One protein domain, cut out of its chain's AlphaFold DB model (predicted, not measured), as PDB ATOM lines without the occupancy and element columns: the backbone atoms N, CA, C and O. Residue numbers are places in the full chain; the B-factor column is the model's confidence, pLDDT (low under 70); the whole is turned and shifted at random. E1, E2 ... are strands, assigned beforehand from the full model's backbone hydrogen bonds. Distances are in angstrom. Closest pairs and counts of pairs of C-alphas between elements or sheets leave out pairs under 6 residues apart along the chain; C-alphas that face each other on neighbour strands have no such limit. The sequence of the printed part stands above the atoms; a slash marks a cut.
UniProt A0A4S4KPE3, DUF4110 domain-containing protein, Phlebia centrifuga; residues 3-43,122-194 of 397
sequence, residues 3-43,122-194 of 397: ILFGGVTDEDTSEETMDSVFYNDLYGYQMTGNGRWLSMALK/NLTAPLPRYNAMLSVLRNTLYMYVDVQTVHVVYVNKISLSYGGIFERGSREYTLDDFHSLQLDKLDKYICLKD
ATOM      1  N   ILE A   3    -107.281  10.909 558.514       90.75
ATOM      2  CA  ILE A   3    -107.759  10.126 557.373       90.75
ATOM      3  C   ILE A   3    -106.743  10.275 556.247       90.75
ATOM      4  O   ILE A   3    -106.287  11.382 555.976       90.75
ATOM      5  N   LEU A   4    -106.389   9.158 555.622       90.44
ATOM      6  CA  LEU A   4    -105.557   9.083 554.430       90.44
ATOM      7  C   LEU A   4    -106.352   8.327 553.368       90.44
ATOM      8  O   LEU A   4    -106.871   7.251 553.655       90.44
ATOM      9  N   PHE A   5    -106.449   8.888 552.171       90.00
ATOM     10  CA  PHE A   5    -107.110   8.249 551.041       90.00
ATOM     11  C   PHE A   5    -106.160   8.204 549.849       90.00
ATOM     12  O   PHE A   5    -105.541   9.214 549.512       90.00
ATOM     13  N   GLY A   6    -106.106   7.038 549.218       88.44
ATOM     14  CA  GLY A   6    -105.363   6.774 548.002       88.44
ATOM     15  C   GLY A   6    -103.851   6.900 548.149       88.44
ATOM     16  O   GLY A   6    -103.282   6.726 549.228       88.44
ATOM     17  N   GLY A   7    -103.209   7.166 547.020       87.19
ATOM     18  CA  GLY A   7    -101.763   7.260 546.873       87.19
ATOM     19  C   GLY A   7    -101.361   6.969 545.434       87.19
ATOM     20  O   GLY A   7    -102.159   6.437 544.661       87.19
ATOM     21  N   VAL A   8    -100.128   7.311 545.086       89.50
ATOM     22  CA  VAL A   8     -99.506   6.933 543.817       89.50
ATOM     23  C   VAL A   8     -98.129   6.363 544.115       89.50
ATOM     24  O   VAL A   8     -97.445   6.827 545.031       89.50
ATOM     25  N   THR A   9     -97.762   5.295 543.424       88.75
ATOM     26  CA  THR A   9     -96.409   4.738 543.441       88.75
ATOM     27  C   THR A   9     -95.962   4.591 542.009       88.75
ATOM     28  O   THR A   9     -96.664   3.977 541.214       88.75
ATOM     29  N   ASP A  10     -94.809   5.162 541.705       89.81
ATOM     30  CA  ASP A  10     -94.220   5.068 540.383       89.81
ATOM     31  C   ASP A  10     -93.364   3.801 540.316       89.81
ATOM     32  O   ASP A  10     -92.503   3.574 541.172       89.81
ATOM     33  N   GLU A  11     -93.648   2.951 539.335       87.75
ATOM     34  CA  GLU A  11     -92.883   1.750 539.032       87.75
ATOM     35  C   GLU A  11     -92.010   2.006 537.796       87.75
ATOM     36  O   GLU A  11     -92.491   2.374 536.722       87.75
ATOM     37  N   ASP A  12     -90.699   1.817 537.952       83.81
ATOM     38  CA  ASP A  12     -89.736   1.930 536.856       83.81
ATOM     39  C   ASP A  12     -89.796   0.661 535.988       83.81
ATOM     40  O   ASP A  12     -89.131  -0.341 536.270       83.81
ATOM     41  N   THR A  13     -90.613   0.682 534.933       74.94
ATOM     42  CA  THR A  13     -90.747  -0.449 533.998       74.94
ATOM     43  C   THR A  13     -89.562  -0.520 533.016       74.94
ATOM     44  O   THR A  13     -89.178  -1.616 532.596       74.94
ATOM     45  N   SER A  14     -88.929   0.613 532.671       75.19
ATOM     46  CA  SER A  14     -87.688   0.671 531.875       75.19
ATOM     47  C   SER A  14     -86.829   1.910 532.197       75.19
ATOM     48  O   SER A  14     -87.278   2.802 532.907       75.19
ATOM     49  N   GLU A  15     -85.598   1.996 531.663       73.69
ATOM     50  CA  GLU A  15     -84.717   3.175 531.841       73.69
ATOM     51  C   GLU A  15     -85.300   4.476 531.243       73.69
ATOM     52  O   GLU A  15     -84.832   5.562 531.584       73.69
ATOM     53  N   GLU A  16     -86.326   4.380 530.387       71.50
ATOM     54  CA  GLU A  16     -86.965   5.522 529.717       71.50
ATOM     55  C   GLU A  16     -88.487   5.619 529.959       71.50
ATOM     56  O   GLU A  16     -89.102   6.597 529.535       71.50
ATOM     57  N   THR A  17     -89.112   4.652 530.649       73.44
ATOM     58  CA  THR A  17     -90.570   4.625 530.895       73.44
ATOM     59  C   THR A  17     -90.899   4.307 532.351       73.44
ATOM     60  O   THR A  17     -90.462   3.286 532.886       73.44
ATOM     61  N   MET A  18     -91.730   5.155 532.953       81.06
ATOM     62  CA  MET A  18     -92.225   5.043 534.325       81.06
ATOM     63  C   MET A  18     -93.747   4.891 534.284       81.06
ATOM     64  O   MET A  18     -94.409   5.664 533.595       81.06
ATOM     65  N   ASP A  19     -94.281   3.906 535.004       83.19
ATOM     66  CA  ASP A  19     -95.718   3.649 535.094       83.19
ATOM     67  C   ASP A  19     -96.216   3.972 536.507       83.19
ATOM     68  O   ASP A  19     -95.725   3.429 537.498       83.19
ATOM     69  N   SER A  20     -97.220   4.838 536.629       87.25
ATOM     70  CA  SER A  20     -97.796   5.195 537.929       87.25
ATOM     71  C   SER A  20     -98.935   4.251 538.327       87.25
ATOM     72  O   SER A  20     -99.964   4.144 537.653       87.25
ATOM     73  N   VAL A  21     -98.797   3.600 539.483       88.81
ATOM     74  CA  VAL A  21     -99.830   2.771 540.115       88.81
ATOM     75  C   VAL A  21    -100.616   3.609 541.113       88.81
ATOM     76  O   VAL A  21    -100.086   4.101 542.112       88.81
ATOM     77  N   PHE A  22    -101.915   3.749 540.862       90.06
ATOM     78  CA  PHE A  22    -102.812   4.525 541.708       90.06
ATOM     79  C   PHE A  22    -103.572   3.636 542.695       90.06
ATOM     80  O   PHE A  22    -104.172   2.630 542.317       90.06
ATOM     81  N   TYR A  23    -103.634   4.072 543.950       88.94
ATOM     82  CA  TYR A  23    -104.374   3.404 545.017       88.94
ATOM     83  C   TYR A  23    -105.660   4.167 545.347       88.94
ATOM     84  O   TYR A  23    -105.702   5.397 545.309       88.94
ATOM     85  N   ASN A  24    -106.710   3.436 545.720       89.38
ATOM     86  CA  ASN A  24    -107.990   3.975 546.197       89.38
ATOM     87  C   ASN A  24    -108.316   3.544 547.639       89.38
ATOM     88  O   ASN A  24    -109.463   3.640 548.082       89.38
ATOM     89  N   ASP A  25    -107.314   3.065 548.375       90.62
ATOM     90  CA  ASP A  25    -107.476   2.596 549.746       90.62
ATOM     91  C   ASP A  25    -107.734   3.747 550.724       90.62
ATOM     92  O   ASP A  25    -107.203   4.849 550.592       90.62
ATOM     93  N   LEU A  26    -108.530   3.474 551.758       91.69
ATOM     94  CA  LEU A  26    -108.807   4.412 552.841       91.69
ATOM     95  C   LEU A  26    -108.188   3.905 554.145       91.69
ATOM     96  O   LEU A  26    -108.454   2.779 554.577       91.69
ATOM     97  N   TYR A  27    -107.422   4.760 554.816       92.25
ATOM     98  CA  TYR A  27    -106.798   4.474 556.102       92.25
ATOM     99  C   TYR A  27    -107.165   5.521 557.154       92.25
ATOM    100  O   TYR A  27    -107.181   6.725 556.905       92.25
ATOM    101  N   GLY A  28    -107.413   5.046 558.371       92.88
ATOM    102  CA  GLY A  28    -107.632   5.864 559.555       92.88
ATOM    103  C   GLY A  28    -106.425   5.816 560.483       92.88
ATOM    104  O   GLY A  28    -105.988   4.743 560.895       92.88
ATOM    105  N   TYR A  29    -105.907   6.978 560.865       93.00
ATOM    106  CA  TYR A  29    -104.870   7.115 561.878       93.00
ATOM    107  C   TYR A  29    -105.481   7.394 563.251       93.00
ATOM    108  O   TYR A  29    -106.080   8.453 563.505       93.00
ATOM    109  N   GLN A  30    -105.317   6.448 564.172       89.94
ATOM    110  CA  GLN A  30    -105.761   6.604 565.547       89.94
ATOM    111  C   GLN A  30    -104.703   7.352 566.365       89.94
ATOM    112  O   GLN A  30    -103.747   6.761 566.857       89.94
ATOM    113  N   MET A  31    -104.918   8.657 566.545       84.88
ATOM    114  CA  MET A  31    -104.033   9.529 567.333       84.88
ATOM    115  C   MET A  31    -104.074   9.244 568.840       84.88
ATOM    116  O   MET A  31    -103.109   9.505 569.549       84.88
ATOM    117  N   THR A  32    -105.188   8.723 569.359       84.38
ATOM    118  CA  THR A  32    -105.330   8.416 570.786       84.38
ATOM    119  C   THR A  32    -104.642   7.087 571.109       84.38
ATOM    120  O   THR A  32    -105.138   6.032 570.710       84.38
ATOM    121  N   GLY A  33    -103.527   7.132 571.840       83.25
ATOM    122  CA  GLY A  33    -102.739   5.957 572.226       83.25
ATOM    123  C   GLY A  33    -101.457   5.824 571.401       83.25
ATOM    124  O   GLY A  33    -100.751   6.804 571.197       83.25
ATOM    125  N   ASN A  34    -101.157   4.614 570.918       85.44
ATOM    126  CA  ASN A  34     -99.875   4.286 570.273       85.44
ATOM    127  C   ASN A  34     -99.803   4.638 568.773       85.44
ATOM    128  O   ASN A  34     -98.973   4.063 568.076       85.44
ATOM    129  N   GLY A  35    -100.673   5.514 568.256       87.56
ATOM    130  CA  GLY A  35    -100.565   6.010 566.879       87.56
ATOM    131  C   GLY A  35    -100.590   4.909 565.814       87.56
ATOM    132  O   GLY A  35     -99.587   4.685 565.140       87.56
ATOM    133  N   ARG A  36    -101.711   4.194 565.668       90.44
ATOM    134  CA  ARG A  36    -101.829   3.066 564.723       90.44
ATOM    135  C   ARG A  36    -102.641   3.443 563.488       90.44
ATOM    136  O   ARG A  36    -103.665   4.117 563.606       90.44
ATOM    137  N   TRP A  37    -102.205   2.953 562.332       92.56
ATOM    138  CA  TRP A  37    -102.986   2.959 561.098       92.56
ATOM    139  C   TRP A  37    -103.963   1.783 561.089       92.56
ATOM    140  O   TRP A  37    -103.595   0.659 561.435       92.56
ATOM    141  N   LEU A  38    -105.208   2.041 560.700       91.38
ATOM    142  CA  LEU A  38    -106.246   1.039 560.494       91.38
ATOM    143  C   LEU A  38    -106.776   1.163 559.067       91.38
ATOM    144  O   LEU A  38    -107.107   2.260 558.628       91.38
ATOM    145  N   SER A  39    -106.892   0.042 558.357       91.19
ATOM    146  CA  SER A  39    -107.579   0.012 557.064       91.19
ATOM    147  C   SER A  39    -109.085   0.211 557.263       91.19
ATOM    148  O   SER A  39    -109.694  -0.404 558.143       91.19
ATOM    149  N   MET A  40    -109.679   1.084 556.452       90.00
ATOM    150  CA  MET A  40    -111.092   1.465 556.474       90.00
ATOM    151  C   MET A  40    -111.797   1.016 555.186       90.00
ATOM    152  O   MET A  40    -112.457   1.807 554.518       90.00
ATOM    153  N   ALA A  41    -111.662  -0.266 554.841       87.38
ATOM    154  CA  ALA A  41    -112.320  -0.854 553.675       87.38
ATOM    155  C   ALA A  41    -113.858  -0.796 553.767       87.38
ATOM    156  O   ALA A  41    -114.442  -0.896 554.857       87.38
ATOM    157  N   LEU A  42    -114.514  -0.690 552.606       86.38
ATOM    158  CA  LEU A  42    -115.972  -0.668 552.510       86.38
ATOM    159  C   LEU A  42    -116.587  -1.979 553.024       86.38
ATOM    160  O   LEU A  42    -116.143  -3.090 552.727       86.38
ATOM    161  N   LYS A  43    -117.647  -1.851 553.816       83.12
ATOM    162  CA  LYS A  43    -118.390  -2.947 554.426       83.12
ATOM    163  C   LYS A  43    -119.565  -3.305 553.530       83.12
ATOM    164  O   LYS A  43    -120.504  -2.527 553.379       83.12
ATOM    165  N   ASN A 122    -117.848  -1.614 546.426       77.62
ATOM    166  CA  ASN A 122    -116.627  -1.308 545.686       77.62
ATOM    167  C   ASN A 122    -116.913  -0.724 544.292       77.62
ATOM    168  O   ASN A 122    -116.074   0.002 543.774       77.62
ATOM    169  N   LEU A 123    -118.096  -0.967 543.711       77.06
ATOM    170  CA  LEU A 123    -118.505  -0.351 542.439       77.06
ATOM    171  C   LEU A 123    -118.834   1.138 542.581       77.06
ATOM    172  O   LEU A 123    -118.885   1.851 541.587       77.06
ATOM    173  N   THR A 124    -119.069   1.606 543.809       80.88
ATOM    174  CA  THR A 124    -119.301   3.030 544.078       80.88
ATOM    175  C   THR A 124    -118.008   3.806 544.291       80.88
ATOM    176  O   THR A 124    -118.056   5.027 544.397       80.88
ATOM    177  N   ALA A 125    -116.866   3.115 544.392       84.69
ATOM    178  CA  ALA A 125    -115.599   3.762 544.679       84.69
ATOM    179  C   ALA A 125    -115.232   4.752 543.558       84.69
ATOM    180  O   ALA A 125    -115.317   4.399 542.379       84.69
ATOM    181  N   PRO A 126    -114.814   5.978 543.914       86.38
ATOM    182  CA  PRO A 126    -114.376   6.961 542.937       86.38
ATOM    183  C   PRO A 126    -113.138   6.467 542.188       86.38
ATOM    184  O   PRO A 126    -112.375   5.639 542.699       86.38
ATOM    185  N   LEU A 127    -112.905   7.034 540.999       85.38
ATOM    186  CA  LEU A 127    -111.682   6.765 540.245       85.38
ATOM    187  C   LEU A 127    -110.446   7.025 541.120       85.38
ATOM    188  O   LEU A 127    -110.426   8.028 541.855       85.38
ATOM    189  N   PRO A 128    -109.439   6.137 541.059       87.81
ATOM    190  CA  PRO A 128    -108.206   6.317 541.802       87.81
ATOM    191  C   PRO A 128    -107.503   7.576 541.280       87.81
ATOM    192  O   PRO A 128    -107.542   7.867 540.089       87.81
ATOM    193  N   ARG A 129    -106.938   8.378 542.184       88.12
ATOM    194  CA  ARG A 129    -106.350   9.679 541.839       88.12
ATOM    195  C   ARG A 129    -105.339  10.114 542.888       88.12
ATOM    196  O   ARG A 129    -105.535   9.836 544.073       88.12
ATOM    197  N   TYR A 130    -104.309  10.845 542.473       87.12
ATOM    198  CA  TYR A 130    -103.427  11.552 543.401       87.12
ATOM    199  C   TYR A 130    -103.860  13.017 543.544       87.12
ATOM    200  O   TYR A 130    -104.683  13.520 542.775       87.12
ATOM    201  N   ASN A 131    -103.354  13.699 544.577       85.25
ATOM    202  CA  ASN A 131    -103.746  15.073 544.929       85.25
ATOM    203  C   ASN A 131    -105.268  15.266 545.083       85.25
ATOM    204  O   ASN A 131    -105.806  16.329 544.771       85.25
ATOM    205  N   ALA A 132    -105.972  14.237 545.569       86.00
ATOM    206  CA  ALA A 132    -107.380  14.354 545.927       86.00
ATOM    207  C   ALA A 132    -107.548  15.363 547.072       86.00
ATOM    208  O   ALA A 132    -106.877  15.253 548.101       86.00
ATOM    209  N   MET A 133    -108.479  16.306 546.927       86.88
ATOM    210  CA  MET A 133    -108.842  17.210 548.015       86.88
ATOM    211  C   MET A 133    -109.847  16.527 548.941       86.88
ATOM    212  O   MET A 133    -110.909  16.064 548.519       86.88
ATOM    213  N   LEU A 134    -109.491  16.453 550.223       88.69
ATOM    214  CA  LEU A 134    -110.247  15.736 551.245       88.69
ATOM    215  C   LEU A 134    -110.653  16.692 552.359       88.69
ATOM    216  O   LEU A 134    -109.843  17.472 552.856       88.69
ATOM    217  N   SER A 135    -111.902  16.607 552.797       90.81
ATOM    218  CA  SER A 135    -112.364  17.272 554.011       90.81
ATOM    219  C   SER A 135    -113.226  16.320 554.820       90.81
ATOM    220  O   SER A 135    -113.952  15.488 554.285       90.81
ATOM    221  N   VAL A 136    -113.123  16.404 556.142       91.12
ATOM    222  CA  VAL A 136    -113.939  15.592 557.044       91.12
ATOM    223  C   VAL A 136    -114.812  16.535 557.845       91.12
ATOM    224  O   VAL A 136    -114.313  17.310 558.659       91.12
ATOM    225  N   LEU A 137    -116.123  16.449 557.640       91.19
ATOM    226  CA  LEU A 137    -117.096  17.170 558.449       91.19
ATOM    227  C   LEU A 137    -117.832  16.173 559.339       91.19
ATOM    228  O   LEU A 137    -118.558  15.298 558.861       91.19
ATOM    229  N   ARG A 138    -117.659  16.331 560.656       88.88
ATOM    230  CA  ARG A 138    -118.143  15.406 561.693       88.88
ATOM    231  C   ARG A 138    -117.630  13.983 561.458       88.88
ATOM    232  O   ARG A 138    -116.551  13.647 561.927       88.88
ATOM    233  N   ASN A 139    -118.407  13.173 560.745       90.44
ATOM    234  CA  ASN A 139    -118.110  11.776 560.465       90.44
ATOM    235  C   ASN A 139    -118.339  11.397 558.990       90.44
ATOM    236  O   ASN A 139    -118.445  10.223 558.635       90.44
ATOM    237  N   THR A 140    -118.427  12.403 558.125       91.19
ATOM    238  CA  THR A 140    -118.514  12.225 556.680       91.19
ATOM    239  C   THR A 140    -117.233  12.759 556.061       91.19
ATOM    240  O   THR A 140    -116.862  13.912 556.287       91.19
ATOM    241  N   LEU A 141    -116.555  11.901 555.308       91.56
ATOM    242  CA  LEU A 141    -115.471  12.281 554.418       91.56
ATOM    243  C   LEU A 141    -116.078  12.806 553.119       91.56
ATOM    244  O   LEU A 141    -116.950  12.164 552.540       91.56
ATOM    245  N   TYR A 142    -115.588  13.946 552.668       90.75
ATOM    246  CA  TYR A 142    -115.901  14.562 551.393       90.75
ATOM    247  C   TYR A 142    -114.631  14.580 550.546       90.75
ATOM    248  O   TYR A 142    -113.586  15.058 550.989       90.75
ATOM    249  N   MET A 143    -114.734  14.043 549.339       88.88
ATOM    250  CA  MET A 143    -113.724  14.117 548.290       88.88
ATOM    251  C   MET A 143    -114.228  15.097 547.247       88.88
ATOM    252  O   MET A 143    -115.110  14.733 546.476       88.88
ATOM    253  N   TYR A 144    -113.739  16.329 547.272       81.12
ATOM    254  CA  TYR A 144    -114.337  17.438 546.533       81.12
ATOM    255  C   TYR A 144    -113.371  18.037 545.516       81.12
ATOM    256  O   TYR A 144    -112.170  17.774 545.536       81.12
ATOM    257  N   VAL A 145    -113.927  18.864 544.640       75.31
ATOM    258  CA  VAL A 145    -113.176  19.740 543.747       75.31
ATOM    259  C   VAL A 145    -113.103  21.105 544.401       75.31
ATOM    260  O   VAL A 145    -114.149  21.681 544.708       75.31
ATOM    261  N   ASP A 146    -111.903  21.644 544.590       65.31
ATOM    262  CA  ASP A 146    -111.785  23.073 544.863       65.31
ATOM    263  C   ASP A 146    -111.845  23.832 543.536       65.31
ATOM    264  O   ASP A 146    -111.032  23.610 542.636       65.31
ATOM    265  N   VAL A 147    -112.856  24.683 543.391       63.25
ATOM    266  CA  VAL A 147    -113.037  25.513 542.205       63.25
ATOM    267  C   VAL A 147    -112.558  26.911 542.544       63.25
ATOM    268  O   VAL A 147    -113.333  27.780 542.953       63.25
ATOM    269  N   GLN A 148    -111.269  27.155 542.330       62.12
ATOM    270  CA  GLN A 148    -110.733  28.488 542.523       62.12
ATOM    271  C   GLN A 148    -111.086  29.341 541.304       62.12
ATOM    272  O   GLN A 148    -110.536  29.204 540.209       62.12
ATOM    273  N   THR A 149    -112.059  30.232 541.494       55.69
ATOM    274  CA  THR A 149    -112.349  31.285 540.523       55.69
ATOM    275  C   THR A 149    -111.317  32.385 540.700       55.69
ATOM    276  O   THR A 149    -111.425  33.211 541.609       55.69
ATOM    277  N   VAL A 150    -110.334  32.428 539.808       55.69
ATOM    278  CA  VAL A 150    -109.423  33.568 539.737       55.69
ATOM    279  C   VAL A 150    -110.059  34.606 538.820       55.69
ATOM    280  O   VAL A 150    -110.175  34.411 537.608       55.69
ATOM    281  N   HIS A 151    -110.492  35.725 539.399       54.09
ATOM    282  CA  HIS A 151    -110.883  36.894 538.616       54.09
ATOM    283  C   HIS A 151    -109.621  37.574 538.086       54.09
ATOM    284  O   HIS A 151    -109.053  38.459 538.725       54.09
ATOM    285  N   VAL A 152    -109.173  37.152 536.904       57.81
ATOM    286  CA  VAL A 152    -108.159  37.893 536.157       57.81
ATOM    287  C   VAL A 152    -108.846  39.120 535.575       57.81
ATOM    288  O   VAL A 152    -109.667  39.023 534.664       57.81
ATOM    289  N   VAL A 153    -108.542  40.290 536.135       50.38
ATOM    290  CA  VAL A 153    -109.026  41.560 535.592       50.38
ATOM    291  C   VAL A 153    -108.580  41.619 534.123       50.38
ATOM    292  O   VAL A 153    -107.387  41.548 533.843       50.38
ATOM    293  N   TYR A 154    -109.550  41.708 533.207       53.53
ATOM    294  CA  TYR A 154    -109.409  41.763 531.740       53.53
ATOM    295  C   TYR A 154    -109.305  40.444 530.941       53.53
ATOM    296  O   TYR A 154    -109.164  40.523 529.720       53.53
ATOM    297  N   VAL A 155    -109.467  39.255 531.536       46.50
ATOM    298  CA  VAL A 155    -109.568  37.980 530.781       46.50
ATOM    299  C   VAL A 155    -110.739  37.144 531.309       46.50
ATOM    300  O   VAL A 155    -111.067  37.227 532.490       46.50
ATOM    301  N   ASN A 156    -111.400  36.377 530.428       54.38
ATOM    302  CA  ASN A 156    -112.506  35.469 530.764       54.38
ATOM    303  C   ASN A 156    -112.249  34.718 532.079       54.38
ATOM    304  O   ASN A 156    -111.132  34.269 532.322       54.38
ATOM    305  N   LYS A 157    -113.300  34.568 532.896       58.16
ATOM    306  CA  LYS A 157    -113.286  33.850 534.177       58.16
ATOM    307  C   LYS A 157    -112.597  32.488 534.008       58.16
ATOM    308  O   LYS A 157    -113.177  31.579 533.419       58.16
ATOM    309  N   ILE A 158    -111.370  32.351 534.513       54.25
ATOM    310  CA  ILE A 158    -110.668  31.066 534.545       54.25
ATOM    311  C   ILE A 158    -111.101  30.369 535.830       54.25
ATOM    312  O   ILE A 158    -110.802  30.816 536.938       54.25
ATOM    313  N   SER A 159    -111.861  29.294 535.663       56.41
ATOM    314  CA  SER A 159    -112.231  28.391 536.741       56.41
ATOM    315  C   SER A 159    -111.214  27.255 536.748       56.41
ATOM    316  O   SER A 159    -111.219  26.410 535.854       56.41
ATOM    317  N   LEU A 160    -110.287  27.284 537.705       57.31
ATOM    318  CA  LEU A 160    -109.361  26.176 537.923       57.31
ATOM    319  C   LEU A 160    -110.051  25.181 538.851       57.31
ATOM    320  O   LEU A 160    -110.469  25.547 539.946       57.31
ATOM    321  N   SER A 161    -110.219  23.949 538.380       62.78
ATOM    322  CA  SER A 161    -110.802  22.854 539.155       62.78
ATOM    323  C   SER A 161    -109.683  21.959 539.682       62.78
ATOM    324  O   SER A 161    -108.883  21.455 538.897       62.78
ATOM    325  N   TYR A 162    -109.633  21.759 540.998       63.25
ATOM    326  CA  TYR A 162    -108.680  20.887 541.686       63.25
ATOM    327  C   TYR A 162    -109.432  19.723 542.355       63.25
ATOM    328  O   TYR A 162    -109.773  19.802 543.532       63.25
ATOM    329  N   GLY A 163    -109.732  18.659 541.600       69.62
ATOM    330  CA  GLY A 163    -110.472  17.467 542.071       69.62
ATOM    331  C   GLY A 163    -109.664  16.161 542.052       69.62
ATOM    332  O   GLY A 163    -110.223  15.059 542.038       69.62
ATOM    333  N   GLY A 164    -108.335  16.287 542.070       82.81
ATOM    334  CA  GLY A 164    -107.383  15.188 541.911       82.81
ATOM    335  C   GLY A 164    -107.065  14.877 540.448       82.81
ATOM    336  O   GLY A 164    -107.792  15.272 539.535       82.81
ATOM    337  N   ILE A 165    -105.942  14.195 540.234       86.12
ATOM    338  CA  ILE A 165    -105.403  13.875 538.909       86.12
ATOM    339  C   ILE A 165    -105.331  12.358 538.757       86.12
ATOM    340  O   ILE A 165    -104.926  11.648 539.682       86.12
ATOM    341  N   PHE A 166    -105.742  11.880 537.589       87.25
ATOM    342  CA  PHE A 166    -105.604  10.500 537.155       87.25
ATOM    343  C   PHE A 166    -104.753  10.453 535.891       87.25
ATOM    344  O   PHE A 166    -104.979  11.227 534.966       87.25
ATOM    345  N   GLU A 167    -103.792   9.543 535.842       87.75
ATOM    346  CA  GLU A 167    -102.896   9.379 534.701       87.75
ATOM    347  C   GLU A 167    -103.169   8.048 534.013       87.75
ATOM    348  O   GLU A 167    -103.434   7.033 534.661       87.75
ATOM    349  N   ARG A 168    -103.129   8.062 532.682       83.75
ATOM    350  CA  ARG A 168    -103.199   6.852 531.866       83.75
ATOM    351  C   ARG A 168    -102.243   6.996 530.688       83.75
ATOM    352  O   ARG A 168    -102.512   7.775 529.771       83.75
ATOM    353  N   GLY A 169    -101.166   6.211 530.701       82.75
ATOM    354  CA  GLY A 169    -100.097   6.310 529.708       82.75
ATOM    355  C   GLY A 169     -99.487   7.710 529.717       82.75
ATOM    356  O   GLY A 169     -99.212   8.259 530.770       82.75
ATOM    357  N   SER A 170     -99.363   8.336 528.548       80.56
ATOM    358  CA  SER A 170     -98.790   9.683 528.397       80.56
ATOM    359  C   SER A 170     -99.751  10.842 528.726       80.56
ATOM    360  O   SER A 170     -99.421  12.007 528.481       80.56
ATOM    361  N   ARG A 171    -100.970  10.559 529.215       82.38
ATOM    362  CA  ARG A 171    -102.039  11.558 529.394       82.38
ATOM    363  C   ARG A 171    -102.468  11.695 530.851       82.38
ATOM    364  O   ARG A 171    -102.869  10.723 531.487       82.38
ATOM    365  N   GLU A 172    -102.507  12.939 531.315       87.62
ATOM    366  CA  GLU A 172    -103.055  13.331 532.614       87.62
ATOM    367  C   GLU A 172    -104.489  13.868 532.470       87.62
ATOM    368  O   GLU A 172    -104.786  14.691 531.599       87.62
ATOM    369  N   TYR A 173    -105.376  13.435 533.362       85.81
ATOM    370  CA  TYR A 173    -106.776  13.838 533.435       85.81
ATOM    371  C   TYR A 173    -107.065  14.456 534.803       85.81
ATOM    372  O   TYR A 173    -106.972  13.792 535.836       85.81
ATOM    373  N   THR A 174    -107.467  15.726 534.820       87.31
ATOM    374  CA  THR A 174    -107.950  16.382 536.041       87.31
ATOM    375  C   THR A 174    -109.414  16.040 536.255       87.31
ATOM    376  O   THR A 174    -110.257  16.392 535.432       87.31
ATOM    377  N   LEU A 175    -109.719  15.372 537.361       85.88
ATOM    378  CA  LEU A 175    -111.072  14.940 537.685       85.88
ATOM    379  C   LEU A 175    -111.854  16.071 538.362       85.88
ATOM    380  O   LEU A 175    -111.294  16.868 539.116       85.88
ATOM    381  N   ASP A 176    -113.157  16.133 538.090       85.00
ATOM    382  CA  ASP A 176    -114.067  17.165 538.603       85.00
ATOM    383  C   ASP A 176    -115.312  16.592 539.316       85.00
ATOM    384  O   ASP A 176    -116.321  17.292 539.478       85.00
ATOM    385  N   ASP A 177    -115.241  15.325 539.731       86.81
ATOM    386  CA  ASP A 177    -116.296  14.663 540.497       86.81
ATOM    387  C   ASP A 177    -116.299  15.065 541.984       86.81
ATOM    388  O   ASP A 177    -115.325  15.574 542.537       86.81
ATOM    389  N   PHE A 178    -117.435  14.843 542.644       89.56
ATOM    390  CA  PHE A 178    -117.613  15.109 544.068       89.56
ATOM    391  C   PHE A 178    -118.234  13.891 544.743       89.56
ATOM    392  O   PHE A 178    -119.353  13.500 544.414       89.56
ATOM    393  N   HIS A 179    -117.533  13.310 545.716       89.88
ATOM    394  CA  HIS A 179    -117.972  12.123 546.442       89.88
ATOM    395  C   HIS A 179    -118.050  12.363 547.953       89.88
ATOM    396  O   HIS A 179    -117.288  13.141 548.527       89.88
ATOM    397  N   SER A 180    -118.951  11.643 548.624       92.50
ATOM    398  CA  SER A 180    -119.036  11.602 550.086       92.50
ATOM    399  C   SER A 180    -119.076  10.169 550.618       92.50
ATOM    400  O   SER A 180    -119.641   9.276 549.991       92.50
ATOM    401  N   LEU A 181    -118.478   9.939 551.786       92.62
ATOM    402  CA  LEU A 181    -118.413   8.639 552.453       92.62
ATOM    403  C   LEU A 181    -118.661   8.798 553.956       92.62
ATOM    404  O   LEU A 181    -117.987   9.569 554.637       92.62
ATOM    405  N   GLN A 182    -119.597   8.021 554.505       91.75
ATOM    406  CA  GLN A 182    -119.836   7.981 555.952       91.75
ATOM    407  C   GLN A 182    -118.811   7.069 556.639       91.75
ATOM    408  O   GLN A 182    -118.827   5.855 556.437       91.75
ATOM    409  N   LEU A 183    -117.969   7.626 557.512       90.31
ATOM    410  CA  LEU A 183    -116.865   6.904 558.158       90.31
ATOM    411  C   LEU A 183    -117.326   5.890 559.228       90.31
ATOM    412  O   LEU A 183    -116.594   4.957 559.545       90.31
ATOM    413  N   ASP A 184    -118.550   6.014 559.756       87.19
ATOM    414  CA  ASP A 184    -119.125   5.056 560.722       87.19
ATOM    415  C   ASP A 184    -119.514   3.747 560.037       87.19
ATOM    416  O   ASP A 184    -119.243   2.633 560.510       87.19
ATOM    417  N   LYS A 185    -120.222   3.898 558.915       86.06
ATOM    418  CA  LYS A 185    -120.842   2.786 558.203       86.06
ATOM    419  C   LYS A 185    -119.875   2.176 557.210       86.06
ATOM    420  O   LYS A 185    -119.846   0.951 557.130       86.06
ATOM    421  N   LEU A 186    -119.070   3.005 556.539       87.31
ATOM    422  CA  LEU A 186    -118.216   2.607 555.420       87.31
ATOM    423  C   LEU A 186    -119.003   1.749 554.429       87.31
ATOM    424  O   LEU A 186    -118.531   0.711 554.000       87.31
ATOM    425  N   ASP A 187    -120.257   2.108 554.170       85.25
ATOM    426  CA  ASP A 187    -121.178   1.296 553.387       85.25
ATOM    427  C   ASP A 187    -120.974   1.519 551.900       85.25
ATOM    428  O   ASP A 187    -120.820   0.542 551.190       85.25
ATOM    429  N   LYS A 188    -120.950   2.766 551.431       88.38
ATOM    430  CA  LYS A 188    -120.695   3.110 550.029       88.38
ATOM    431  C   LYS A 188    -120.262   4.561 549.881       88.38
ATOM    432  O   LYS A 188    -120.593   5.398 550.723       88.38
ATOM    433  N   TYR A 189    -119.595   4.863 548.775       88.88
ATOM    434  CA  TYR A 189    -119.430   6.242 548.340       88.88
ATOM    435  C   TYR A 189    -120.736   6.726 547.703       88.88
ATOM    436  O   TYR A 189    -121.438   5.992 547.006       88.88
ATOM    437  N   ILE A 190    -121.092   7.972 547.985       88.69
ATOM    438  CA  ILE A 190    -122.223   8.664 547.383       88.69
ATOM    439  C   ILE A 190    -121.630   9.713 546.453       88.69
ATOM    440  O   ILE A 190    -121.038  10.684 546.929       88.69
ATOM    441  N   CYS A 191    -121.780   9.500 545.147       88.19
ATOM    442  CA  CYS A 191    -121.469  10.518 544.156       88.19
ATOM    443  C   CYS A 191    -122.508  11.642 544.260       88.19
ATOM    444  O   CYS A 191    -123.713  11.403 544.172       88.19
ATOM    445  N   LEU A 192    -122.030  12.853 544.529       87.12
ATOM    446  CA  LEU A 192    -122.814  14.085 544.576       87.12
ATOM    447  C   LEU A 192    -122.764  14.814 543.228       87.12
ATOM    448  O   LEU A 192    -123.736  15.463 542.852       87.12
ATOM    449  N   LYS A 193    -121.645  14.691 542.504       85.31
ATOM    450  CA  LYS A 193    -121.447  15.228 541.155       85.31
ATOM    451  C   LYS A 193    -120.564  14.270 540.361       85.31
ATOM    452  O   LYS A 193    -119.442  14.002 540.783       85.31
ATOM    453  N   ASP A 194    -121.053  13.805 539.218       80.94
ATOM    454  CA  ASP A 194    -120.270  12.976 538.301       80.94
ATOM    455  C   ASP A 194    -119.211  13.811 537.567       80.94
ATOM    456  O   ASP A 194    -119.399  15.010 537.336       80.94
TER     457      ASP A 194
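AT A GLANCE: This is residues 3 to 43 and 122 to 194 of the 397 residues of the protein "DUF4110 domain-containing protein" of Phlebia centrifuga (UniProt A0A4S4KPE3). A strongly twisted sheet of four short strands, E4, E5, E10 and E11, is joined to two hairpins that come between its inner strands along the chain: E6 with E7, which reaches away from the sheet as an arm, and E8 with E9. A second, separate sheet is a long bent ribbon of E1 and E2 with short E3 beside the far end of E2, and it comes near the first sheet where E1 is near E4. The printed part has 114 residues with eleven named strands, E1 to E11 in chain order, and no named helix; the class is all strand. The four-strand sheet has the order E4, E5, E10, E11, antiparallel throughout. The whole is loose, with a radius of gyration of the C-alphas of 16.8 A and spans of 53 by 42 by 30 A.

IN THESE COORDINATES: In the four-strand sheet, E4 is residues 133 to 137, E5 140 to 144, E10 178 to 182, 14.0 A long, and E11 189 to 193, ending at C-alpha 193 (-121.447, 15.228, 541.155). E6 is residues 146 to 150 and E7 158 to 162. E8 is residues 165 to 168 and E9 171 to 174. E1, residues 3 to 12, is 28.5 A long and begins at C-alpha 3 (-107.759, 10.126, 557.373). E2, residues 18 to 30, is 34.1 A long and bends by 59 degrees at residue 24. E3 is residues 36 to 39.

HOW THE PARTS SIT: E4 and E5 form a hairpin, with N 142 and O 135 2.8 A apart. E5 and E10 are antiparallel at 167 degrees, with N 141 and O 181 2.8 A apart. E10 and E11 form a hairpin, with N 190 and O 180 2.8 A apart. E5 runs on into E6 at 41 degrees. E6 and E7 form a hairpin, with N 162 and O 146 2.8 A apart. E7 runs on into E8 at 77 degrees. E8 and E9 form a hairpin, with N 173 and O 166 2.8 A apart. E1, E2 and E3 are a meander, each strand the antiparallel neighbour of the one before, with N 6 and O 25 2.8 A apart and N 38 and O 28 2.8 A apart. The closest C-alphas of E2 and E8, those of Ser 20 and Glu 167, are 7.3 A apart. E1 and E5 are apart.

THE WHOLE: The C-alphas farthest apart, those of Asn 34 and Tyr 154, are 54.6 A apart. Residues 44 to 121 are not printed, and C-alphas 43 and 122 are 9.1 A apart across this cut. Of the links that are printed whole, none is long. The mean pLDDT of the printed part is 82.1; residues 146 to 163 are under 70.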